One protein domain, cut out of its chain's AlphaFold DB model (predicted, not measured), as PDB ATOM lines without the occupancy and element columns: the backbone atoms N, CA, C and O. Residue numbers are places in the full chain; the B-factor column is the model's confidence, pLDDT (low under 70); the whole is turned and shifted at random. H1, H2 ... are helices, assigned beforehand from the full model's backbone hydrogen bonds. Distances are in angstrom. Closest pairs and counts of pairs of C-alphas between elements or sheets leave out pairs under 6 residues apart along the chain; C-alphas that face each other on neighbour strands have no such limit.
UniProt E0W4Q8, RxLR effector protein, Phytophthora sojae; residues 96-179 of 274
ATOM      1  N   SER A  96     118.069 147.092 130.154       92.25
ATOM      2  CA  SER A  96     118.891 146.223 129.314       92.25
ATOM      3  C   SER A  96     120.387 146.439 129.557       92.25
ATOM      4  O   SER A  96     120.831 147.482 130.035       92.25
ATOM      5  N   GLU A  97     121.205 145.479 129.148       92.00
ATOM      6  CA  GLU A  97     122.663 145.509 129.276       92.00
ATOM      7  C   GLU A  97     123.276 146.690 128.511       92.00
ATOM      8  O   GLU A  97     124.264 147.274 128.952       92.00
ATOM      9  N   ALA A  98     122.660 147.090 127.394       91.12
ATOM     10  CA  ALA A  98     123.063 148.270 126.633       91.12
ATOM     11  C   ALA A  98     122.760 149.577 127.387       91.12
ATOM     12  O   ALA A  98     123.568 150.507 127.367       91.12
ATOM     13  N   GLU A  99     121.634 149.653 128.097       92.88
ATOM     14  CA  GLU A  99     121.334 150.793 128.968       92.88
ATOM     15  C   GLU A  99     122.261 150.827 130.186       92.88
ATOM     16  O   GLU A  99     122.760 151.890 130.547       92.88
ATOM     17  N   ILE A 100     122.552 149.668 130.786       92.38
ATOM     18  CA  ILE A 100     123.499 149.547 131.903       92.38
ATOM     19  C   ILE A 100     124.904 149.986 131.473       92.38
ATOM     20  O   ILE A 100     125.556 150.736 132.202       92.38
ATOM     21  N   TYR A 101     125.350 149.584 130.279       92.94
ATOM     22  CA  TYR A 101     126.594 150.072 129.680       92.94
ATOM     23  C   TYR A 101     126.603 151.607 129.625       92.94
ATOM     24  O   TYR A 101     127.530 152.232 130.139       92.94
ATOM     25  N   ASN A 102     125.544 152.225 129.096       92.69
ATOM     26  CA  ASN A 102     125.451 153.683 128.978       92.69
ATOM     27  C   ASN A 102     125.444 154.396 130.334       92.69
ATOM     28  O   ASN A 102     126.085 155.434 130.492       92.69
ATOM     29  N   ILE A 103     124.776 153.823 131.337       92.56
ATOM     30  CA  ILE A 103     124.812 154.323 132.716       92.56
ATOM     31  C   ILE A 103     126.246 154.315 133.255       92.56
ATOM     32  O   ILE A 103     126.686 155.287 133.866       92.56
ATOM     33  N   TRP A 104     126.999 153.241 133.024       92.62
ATOM     34  CA  TRP A 104     128.382 153.145 133.481       92.62
ATOM     35  C   TRP A 104     129.343 154.064 132.727       92.62
ATOM     36  O   TRP A 104     130.231 154.633 133.365       92.62
ATOM     37  N   VAL A 105     129.139 154.276 131.426       91.62
ATOM     38  CA  VAL A 105     129.878 155.294 130.661       91.62
ATOM     39  C   VAL A 105     129.614 156.686 131.235       91.62
ATOM     40  O   VAL A 105     130.563 157.420 131.500       91.62
ATOM     41  N   LYS A 106     128.349 157.036 131.517       91.94
ATOM     42  CA  LYS A 106     127.983 158.312 132.165       91.94
ATOM     43  C   LYS A 106     128.609 158.476 133.558       91.94
ATOM     44  O   LYS A 106     128.849 159.593 133.992       91.94
ATOM     45  N   GLN A 107     128.909 157.372 134.243       89.06
ATOM     46  CA  GLN A 107     129.636 157.354 135.520       89.06
ATOM     47  C   GLN A 107     131.167 157.408 135.358       89.06
ATOM     48  O   GLN A 107     131.890 157.177 136.327       89.06
ATOM     49  N   GLY A 108     131.676 157.663 134.150       90.06
ATOM     50  CA  GLY A 108     133.106 157.803 133.873       90.06
ATOM     51  C   GLY A 108     133.877 156.483 133.821       90.06
ATOM     52  O   GLY A 108     135.107 156.496 133.866       90.06
ATOM     53  N   LYS A 109     133.199 155.328 133.744       90.62
ATOM     54  CA  LYS A 109     133.895 154.045 133.576       90.62
ATOM     55  C   LYS A 109     134.403 153.901 132.142       90.62
ATOM     56  O   LYS A 109     133.681 154.154 131.183       90.62
ATOM     57  N   THR A 110     135.637 153.429 132.007       91.56
ATOM     58  CA  THR A 110     136.240 153.076 130.715       91.56
ATOM     59  C   THR A 110     135.621 151.803 130.139       91.56
ATOM     60  O   THR A 110     135.125 150.949 130.879       91.56
ATOM     61  N   ASP A 111     135.737 151.606 128.825       90.31
ATOM     62  CA  ASP A 111     135.216 150.407 128.159       90.31
ATOM     63  C   ASP A 111     135.796 149.102 128.729       90.31
ATOM     64  O   ASP A 111     135.070 148.125 128.890       90.31
ATOM     65  N   LYS A 112     137.084 149.092 129.110       92.19
ATOM     66  CA  LYS A 112     137.729 147.928 129.744       92.19
ATOM     67  C   LYS A 112     137.131 147.627 131.118       92.19
ATOM     68  O   LYS A 112     136.906 146.468 131.460       92.19
ATOM     69  N   GLN A 113     136.859 148.663 131.913       91.94
ATOM     70  CA  GLN A 113     136.201 148.494 133.209       91.94
ATOM     71  C   GLN A 113     134.777 147.969 133.033       91.94
ATOM     72  O   GLN A 113     134.375 147.070 133.765       91.94
ATOM     73  N   ILE A 114     134.032 148.486 132.055       92.94
ATOM     74  CA  ILE A 114     132.676 148.020 131.763       92.94
ATOM     75  C   ILE A 114     132.684 146.565 131.287       92.94
ATOM     76  O   ILE A 114     131.911 145.766 131.810       92.94
ATOM     77  N   TYR A 115     133.583 146.201 130.368       93.81
ATOM     78  CA  TYR A 115     133.777 144.819 129.924       93.81
ATOM     79  C   TYR A 115     134.006 143.877 131.116       93.81
ATOM     80  O   TYR A 115     133.263 142.914 131.293       93.81
ATOM     81  N   ASN A 116     134.962 144.208 131.992       92.38
ATOM     82  CA  ASN A 116     135.263 143.407 133.180       92.38
ATOM     83  C   ASN A 116     134.056 143.286 134.116       92.38
ATOM     84  O   ASN A 116     133.799 142.213 134.658       92.38
ATOM     85  N   LEU A 117     133.303 144.372 134.305       92.81
ATOM     86  CA  LEU A 117     132.100 144.351 135.129       92.81
ATOM     87  C   LEU A 117     131.030 143.438 134.530       92.81
ATOM     88  O   LEU A 117     130.515 142.595 135.256       92.81
ATOM     89  N   LEU A 118     130.722 143.558 133.235       92.50
ATOM     90  CA  LEU A 118     129.739 142.699 132.565       92.50
ATOM     91  C   LEU A 118     130.144 141.222 132.634       92.50
ATOM     92  O   LEU A 118     129.308 140.385 132.987       92.50
ATOM     93  N   ALA A 119     131.419 140.913 132.375       92.19
ATOM     94  CA  ALA A 119     131.963 139.559 132.465       92.19
ATOM     95  C   ALA A 119     131.850 138.988 133.892       92.19
ATOM     96  O   ALA A 119     131.410 137.856 134.076       92.19
ATOM     97  N   GLN A 120     132.137 139.790 134.926       91.31
ATOM     98  CA  GLN A 120     131.948 139.399 136.333       91.31
ATOM     99  C   GLN A 120     130.482 139.134 136.707       91.31
ATOM    100  O   GLN A 120     130.218 138.414 137.671       91.31
ATOM    101  N   GLN A 121     129.523 139.707 135.973       89.25
ATOM    102  CA  GLN A 121     128.097 139.400 136.137       89.25
ATOM    103  C   GLN A 121     127.653 138.157 135.352       89.25
ATOM    104  O   GLN A 121     126.469 137.830 135.367       89.25
ATOM    105  N   GLY A 122     128.581 137.459 134.692       88.69
ATOM    106  CA  GLY A 122     128.302 136.246 133.926       88.69
ATOM    107  C   GLY A 122     127.871 136.498 132.482       88.69
ATOM    108  O   GLY A 122     127.386 135.575 131.834       88.69
ATOM    109  N   ASN A 123     128.036 137.717 131.955       91.69
ATOM    110  CA  ASN A 123     127.804 137.952 130.532       91.69
ATOM    111  C   ASN A 123     128.899 137.272 129.707       91.69
ATOM    112  O   ASN A 123     130.087 137.463 129.965       91.69
ATOM    113  N   SER A 124     128.491 136.507 128.695       93.44
ATOM    114  CA  SER A 124     129.418 135.926 127.726       93.44
ATOM    115  C   SER A 124     130.046 137.012 126.851       93.44
ATOM    116  O   SER A 124     129.449 138.068 126.623       93.44
ATOM    117  N   ASP A 125     131.220 136.729 126.284       94.69
ATOM    118  CA  ASP A 125     131.868 137.643 125.338       94.69
ATOM    119  C   ASP A 125     130.970 137.959 124.130       94.69
ATOM    120  O   ASP A 125     130.960 139.088 123.644       94.69
ATOM    121  N   ARG A 126     130.156 136.990 123.690       95.00
ATOM    122  CA  ARG A 126     129.119 137.195 122.672       95.00
ATOM    123  C   ARG A 126     128.096 138.245 123.103       95.00
ATOM    124  O   ARG A 126     127.819 139.161 122.336       95.00
ATOM    125  N   ASN A 127     127.543 138.132 124.309       94.12
ATOM    126  CA  ASN A 127     126.556 139.097 124.796       94.12
ATOM    127  C   ASN A 127     127.175 140.495 124.908       94.12
ATOM    128  O   ASN A 127     126.539 141.484 124.551       94.12
ATOM    129  N   ILE A 128     128.430 140.584 125.359       95.00
ATOM    130  CA  ILE A 128     129.146 141.860 125.447       95.00
ATOM    131  C   ILE A 128     129.415 142.440 124.050       95.00
ATOM    132  O   ILE A 128     129.259 143.644 123.847       95.00
ATOM    133  N   TYR A 129     129.741 141.600 123.065       95.69
ATOM    134  CA  TYR A 129     129.839 142.024 121.668       95.69
ATOM    135  C   TYR A 129     128.518 142.630 121.180       95.69
ATOM    136  O   TYR A 129     128.515 143.714 120.597       95.69
ATOM    137  N   ASP A 130     127.387 141.966 121.435       94.75
ATOM    138  CA  ASP A 130     126.061 142.453 121.035       94.75
ATOM    139  C   ASP A 130     125.720 143.788 121.717       94.75
ATOM    140  O   ASP A 130     125.133 144.678 121.095       94.75
ATOM    141  N   VAL A 131     126.134 143.970 122.975       94.56
ATOM    142  CA  VAL A 131     126.041 145.262 123.668       94.56
ATOM    143  C   VAL A 131     126.828 146.329 122.914       94.56
ATOM    144  O   VAL A 131     126.271 147.388 122.638       94.56
ATOM    145  N   PHE A 132     128.076 146.063 122.529       94.56
ATOM    146  CA  PHE A 132     128.896 147.022 121.784       94.56
ATOM    147  C   PHE A 132     128.321 147.360 120.403       94.56
ATOM    148  O   PHE A 132     128.311 148.532 120.024       94.56
ATOM    149  N   LEU A 133     127.751 146.384 119.689       93.56
ATOM    150  CA  LEU A 133     127.027 146.641 118.439       93.56
ATOM    151  C   LEU A 133     125.837 147.586 118.643       93.56
ATOM    152  O   LEU A 133     125.627 148.500 117.846       93.56
ATOM    153  N   ARG A 134     125.068 147.415 119.728       94.44
ATOM    154  CA  ARG A 134     123.945 148.312 120.066       94.44
ATOM    155  C   ARG A 134     124.400 149.732 120.405       94.44
ATOM    156  O   ARG A 134     123.622 150.663 120.226       94.44
ATOM    157  N   GLN A 135     125.660 149.908 120.804       90.38
ATOM    158  CA  GLN A 135     126.297 151.225 120.947       90.38
ATOM    159  C   GLN A 135     126.821 151.794 119.623       90.38
ATOM    160  O   GLN A 135     127.583 152.759 119.627       90.38
ATOM    161  N   ARG A 136     126.423 151.209 118.485       91.25
ATOM    162  CA  ARG A 136     126.832 151.611 117.132       91.25
ATOM    163  C   ARG A 136     128.344 151.523 116.897       91.25
ATOM    164  O   ARG A 136     128.868 152.192 116.009       91.25
ATOM    165  N   LEU A 137     129.045 150.681 117.660       92.62
ATOM    166  CA  LEU A 137     130.437 150.354 117.377       92.62
ATOM    167  C   LEU A 137     130.499 149.389 116.192       92.62
ATOM    168  O   LEU A 137     129.760 148.407 116.126       92.62
ATOM    169  N   SER A 138     131.394 149.669 115.251       94.94
ATOM    170  CA  SER A 138     131.667 148.784 114.121       94.94
ATOM    171  C   SER A 138     132.419 147.527 114.560       94.94
ATOM    172  O   SER A 138     133.158 147.533 115.546       94.94
ATOM    173  N   ASP A 139     132.317 146.459 113.770       95.69
ATOM    174  CA  ASP A 139     133.039 145.206 114.026       95.69
ATOM    175  C   ASP A 139     134.558 145.400 114.160       95.69
ATOM    176  O   ASP A 139     135.196 144.761 114.994       95.69
ATOM    177  N   ALA A 140     135.137 146.315 113.376       95.12
ATOM    178  CA  ALA A 140     136.557 146.644 113.454       95.12
ATOM    179  C   ALA A 140     136.909 147.332 114.785       95.12
ATOM    180  O   ALA A 140     137.901 146.980 115.421       95.12
ATOM    181  N   GLN A 141     136.076 148.271 115.249       95.75
ATOM    182  CA  GLN A 141     136.264 148.908 116.557       95.75
ATOM    183  C   GLN A 141     136.160 147.883 117.688       95.75
ATOM    184  O   GLN A 141     137.021 147.857 118.567       95.75
ATOM    185  N   ILE A 142     135.159 146.998 117.637       96.50
ATOM    186  CA  ILE A 142     134.976 145.941 118.638       96.50
ATOM    187  C   ILE A 142     136.168 144.978 118.639       96.50
ATOM    188  O   ILE A 142     136.676 144.640 119.708       96.50
ATOM    189  N   TYR A 143     136.671 144.593 117.463       97.50
ATOM    190  CA  TYR A 143     137.888 143.789 117.337       97.50
ATOM    191  C   TYR A 143     139.071 144.445 118.062       97.50
ATOM    192  O   TYR A 143     139.700 143.810 118.909       97.50
ATOM    193  N   PHE A 144     139.350 145.728 117.802       96.25
ATOM    194  CA  PHE A 144     140.454 146.427 118.466       96.25
ATOM    195  C   PHE A 144     140.245 146.551 119.979       96.25
ATOM    196  O   PHE A 144     141.207 146.438 120.739       96.25
ATOM    197  N   MET A 145     139.007 146.728 120.440       95.81
ATOM    198  CA  MET A 145     138.695 146.716 121.872       95.81
ATOM    199  C   MET A 145     138.994 145.354 122.498       95.81
ATOM    200  O   MET A 145     139.714 145.290 123.490       95.81
ATOM    201  N   PHE A 146     138.524 144.263 121.895       96.94
ATOM    202  CA  PHE A 146     138.789 142.911 122.387       96.94
ATOM    203  C   PHE A 146     140.283 142.577 122.387       96.94
ATOM    204  O   PHE A 146     140.784 142.054 123.383       96.94
ATOM    205  N   ARG A 147     141.029 142.981 121.351       96.56
ATOM    206  CA  ARG A 147     142.499 142.891 121.340       96.56
ATOM    207  C   ARG A 147     143.124 143.652 122.515       96.56
ATOM    208  O   ARG A 147     143.953 143.094 123.226       96.56
ATOM    209  N   ARG A 148     142.687 144.890 122.787       95.25
ATOM    210  CA  ARG A 148     143.141 145.690 123.949       95.25
ATOM    211  C   ARG A 148     142.743 145.081 125.299       95.25
ATOM    212  O   ARG A 148     143.374 145.376 126.316       95.25
ATOM    213  N   PHE A 149     141.702 144.254 125.331       93.62
ATOM    214  CA  PHE A 149     141.283 143.509 126.519       93.62
ATOM    215  C   PHE A 149     142.041 142.186 126.688       93.62
ATOM    216  O   PHE A 149     141.855 141.520 127.700       93.62
ATOM    217  N   GLY A 150     142.934 141.845 125.753       93.81
ATOM    218  CA  GLY A 150     143.793 140.664 125.819       93.81
ATOM    219  C   GLY A 150     143.274 139.457 125.037       93.81
ATOM    220  O   GLY A 150     143.865 138.390 125.143       93.81
ATOM    221  N   LYS A 151     142.204 139.603 124.243       96.44
ATOM    222  CA  LYS A 151     141.679 138.505 123.423       96.44
ATOM    223  C   LYS A 151     142.583 138.209 122.229       96.44
ATOM    224  O   LYS A 151     143.050 139.113 121.531       96.44
ATOM    225  N   SER A 152     142.799 136.928 121.969       96.94
ATOM    226  CA  SER A 152     143.445 136.416 120.759       96.94
ATOM    227  C   SER A 152     142.516 136.475 119.539       96.94
ATOM    228  O   SER A 152     141.295 136.566 119.673       96.94
ATOM    229  N   ASP A 153     143.083 136.387 118.333       96.88
ATOM    230  CA  ASP A 153     142.289 136.330 117.096       96.88
ATOM    231  C   ASP A 153     141.380 135.094 117.056       96.88
ATOM    232  O   ASP A 153     140.273 135.161 116.526       96.88
ATOM    233  N   ASP A 154     141.819 133.989 117.662       96.25
ATOM    234  CA  ASP A 154     141.048 132.750 117.754       96.25
ATOM    235  C   ASP A 154     139.836 132.885 118.681       96.25
ATOM    236  O   ASP A 154     138.747 132.412 118.347       96.25
ATOM    237  N   GLU A 155     139.984 133.575 119.813       96.75
ATOM    238  CA  GLU A 155     138.853 133.887 120.689       96.75
ATOM    239  C   GLU A 155     137.856 134.824 120.004       96.75
ATOM    240  O   GLU A 155     136.650 134.583 120.055       96.75
ATOM    241  N   ILE A 156     138.341 135.862 119.314       97.56
ATOM    242  CA  ILE A 156     137.468 136.791 118.582       97.56
ATOM    243  C   ILE A 156     136.739 136.063 117.445       97.56
ATOM    244  O   ILE A 156     135.528 136.218 117.276       97.56
ATOM    245  N   TYR A 157     137.443 135.196 116.717       96.62
ATOM    246  CA  TYR A 157     136.845 134.329 115.706       96.62
ATOM    247  C   TYR A 157     135.741 133.441 116.292       96.62
ATOM    248  O   TYR A 157     134.668 133.321 115.696       96.62
ATOM    249  N   LYS A 158     135.967 132.842 117.468       95.94
ATOM    250  CA  LYS A 158     134.958 132.023 118.152       95.94
ATOM    251  C   LYS A 158     133.695 132.832 118.452       95.94
ATOM    252  O   LYS A 158     132.598 132.360 118.158       95.94
ATOM    253  N   ILE A 159     133.843 134.065 118.929       96.38
ATOM    254  CA  ILE A 159     132.716 134.966 119.209       96.38
ATOM    255  C   ILE A 159     131.914 135.253 117.930       96.38
ATOM    256  O   ILE A 159     130.689 135.113 117.911       96.38
ATOM    257  N   TRP A 160     132.587 135.560 116.818       96.12
ATOM    258  CA  TRP A 160     131.924 135.757 115.523       96.12
ATOM    259  C   TRP A 160     131.225 134.497 115.000       96.12
ATOM    260  O   TRP A 160     130.148 134.579 114.401       96.12
ATOM    261  N   LYS A 161     131.799 133.316 115.246       93.94
ATOM    262  CA  LYS A 161     131.168 132.035 114.911       93.94
ATOM    263  C   LYS A 161     129.927 131.758 115.752       93.94
ATOM    264  O   LYS A 161     128.939 131.282 115.195       93.94
ATOM    265  N   GLU A 162     129.939 132.085 117.040       93.94
ATOM    266  CA  GLU A 162     128.768 131.972 117.921       93.94
ATOM    267  C   GLU A 162     127.636 132.918 117.492       93.94
ATOM    268  O   GLU A 162     126.460 132.552 117.566       93.94
ATOM    269  N   GLN A 163     127.981 134.085 116.943       91.44
ATOM    270  CA  GLN A 163     127.044 134.999 116.277       91.44
ATOM    271  C   GLN A 163     126.541 134.501 114.914       91.44
ATOM    272  O   GLN A 163     125.768 135.194 114.260       91.44
ATOM    273  N   ARG A 164     126.953 133.305 114.473       91.69
ATOM    274  CA  ARG A 164     126.594 132.713 113.176       91.69
ATOM    275  C   ARG A 164     126.969 133.593 111.978       91.69
ATOM    276  O   ARG A 164     126.312 133.530 110.943       91.69
ATOM    277  N   ARG A 165     128.047 134.377 112.088       92.00
ATOM    278  CA  ARG A 165     128.543 135.178 110.963       92.00
ATOM    279  C   ARG A 165     129.010 134.292 109.816       92.00
ATOM    280  O   ARG A 165     129.614 133.229 110.031       92.00
ATOM    281  N   TYR A 166     128.764 134.762 108.597       93.94
ATOM    282  CA  TYR A 166     129.311 134.139 107.405       93.94
ATOM    283  C   TYR A 166     130.825 134.336 107.359       93.94
ATOM    284  O   TYR A 166     131.374 135.330 107.837       93.94
ATOM    285  N   MET A 167     131.521 133.361 106.780       94.19
ATOM    286  CA  MET A 167     132.980 133.402 106.714       94.19
ATOM    287  C   MET A 167     133.489 134.543 105.822       94.19
ATOM    288  O   MET A 167     134.533 135.124 106.103       94.19
ATOM    289  N   SER A 168     132.726 134.901 104.790       93.38
ATOM    290  CA  SER A 168     132.981 136.067 103.941       93.38
ATOM    291  C   SER A 168     132.999 137.372 104.743       93.38
ATOM    292  O   SER A 168     133.886 138.204 104.540       93.38
ATOM    293  N   ASP A 169     132.076 137.533 105.695       94.69
ATOM    294  CA  ASP A 169     132.014 138.710 106.565       94.69
ATOM    295  C   ASP A 169     133.198 138.750 107.529       94.69
ATOM    296  O   ASP A 169     133.848 139.784 107.662       94.69
ATOM    297  N   ILE A 170     133.531 137.611 108.148       95.94
ATOM    298  CA  ILE A 170     134.711 137.478 109.018       95.94
ATOM    299  C   ILE A 170     135.985 137.860 108.253       95.94
ATOM    300  O   ILE A 170     136.770 138.682 108.728       95.94
ATOM    301  N   ASN A 171     136.163 137.332 107.039       95.81
ATOM    302  CA  ASN A 171     137.304 137.660 106.186       95.81
ATOM    303  C   ASN A 171     137.357 139.164 105.880       95.81
ATOM    304  O   ASN A 171     138.424 139.773 105.922       95.81
ATOM    305  N   ARG A 172     136.211 139.785 105.579       94.50
ATOM    306  CA  ARG A 172     136.127 141.225 105.310       94.50
ATOM    307  C   ARG A 172     136.489 142.057 106.539       94.50
ATOM    308  O   ARG A 172     137.153 143.080 106.393       94.50
ATOM    309  N   ILE A 173     136.077 141.636 107.734       96.06
ATOM    310  CA  ILE A 173     136.446 142.317 108.981       96.06
ATOM    311  C   ILE A 173     137.955 142.219 109.204       96.06
ATOM    312  O   ILE A 173     138.575 143.245 109.465       96.06
ATOM    313  N   TRP A 174     138.557 141.038 109.032       97.25
ATOM    314  CA  TRP A 174     140.009 140.878 109.158       97.25
ATOM    315  C   TRP A 174     140.801 141.780 108.208       97.25
ATOM    316  O   TRP A 174     141.740 142.440 108.648       97.25
ATOM    317  N   LEU A 175     140.374 141.895 106.949       95.50
ATOM    318  CA  LEU A 175     140.978 142.840 106.004       95.50
ATOM    319  C   LEU A 175     140.860 144.294 106.491       95.50
ATOM    320  O   LEU A 175     141.830 145.043 106.443       95.50
ATOM    321  N   ARG A 176     139.694 144.696 107.017       96.38
ATOM    322  CA  ARG A 176     139.477 146.058 107.550       96.38
ATOM    323  C   ARG A 176     140.331 146.378 108.774       96.38
ATOM    324  O   ARG A 176     140.639 147.542 108.992       96.38
ATOM    325  N   VAL A 177     140.696 145.376 109.572       96.62
ATOM    326  CA  VAL A 177     141.596 145.551 110.729       96.62
ATOM    327  C   VAL A 177     143.072 145.372 110.357       96.62
ATOM    328  O   VAL A 177     143.920 145.311 111.244       96.62
ATOM    329  N   GLY A 178     143.382 145.302 109.057       96.25
ATOM    330  CA  GLY A 178     144.745 145.323 108.530       96.25
ATOM    331  C   GLY A 178     145.425 143.959 108.424       96.25
ATOM    332  O   GLY A 178     146.636 143.916 108.232       96.25
ATOM    333  N   LYS A 179     144.694 142.843 108.548       97.00
ATOM    334  CA  LYS A 179     145.266 141.512 108.291       97.00
ATOM    335  C   LYS A 179     145.561 141.347 106.803       97.00
ATOM    336  O   LYS A 179     144.722 141.679 105.964       97.00
TER     337      LYS A 179
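What this domain is: This is residues 96 to 179 of the 274 residues of the protein "RxLR effector protein" of Phytophthora sojae (UniProt E0W4Q8). Six short helices of equal residue count zigzag along one long axis, each folding back steeply on the one before, with H1 and H6 at opposite ends and H3 and H4 in the middle. The chain passes from helix to helix through tight links, and H3 is the hub. The printed part has 84 residues with six named helices, H1 to H6 in order, and no named strand; its class is all helix. It is compact, with a radius of gyration of the C-alphas of 12.7 A, yet elongated, spanning 37 by 22 by 22 A.

Where its parts are: Each helix has 10 residues. Find C-alpha 125 at (131.868, 137.643, 125.338); from there H3 runs 14.3 A to residue 134. Before it come H1, residues 97 to 106, 14.2 A, starting at (122.663, 145.509, 129.276), and H2, residues 111 to 120, 14.1 A. After it come H4, residues 139 to 148, and H5, residues 153 to 162, both 14.2 A, then H6, residues 167 to 176, 14.3 A, ending at (139.477, 146.058, 107.550).

How they stand to each other: Start at H3, which touches H2 at Tyr 115 and Ile 128, closest C-alphas 7.1 A, and H4 at Phe 132 and Ile 142, 6.9 A. It touches H1 at Ala 98 and Val 131, 5.2 A, and H5 only at their ends, Arg 126 and Ile 159, 5.5 A. H1 and H2 form a helical hairpin, closest at Tyr 101 and Ile 114, 6.7 A, with a steep tilt of 44 degrees. H4 and H6 touch only at their ends, at Ala 140 and Ile 173, 6.2 A. In all six helices every O i to N i+4 pair is within hydrogen-bond range.

The domain as a whole: The C-alphas farthest apart, of Gln 107 and Ser 168, are 38.2 A apart. The printed part has no cut, all five links are tight, and no printed residue is under 70 in pLDDT.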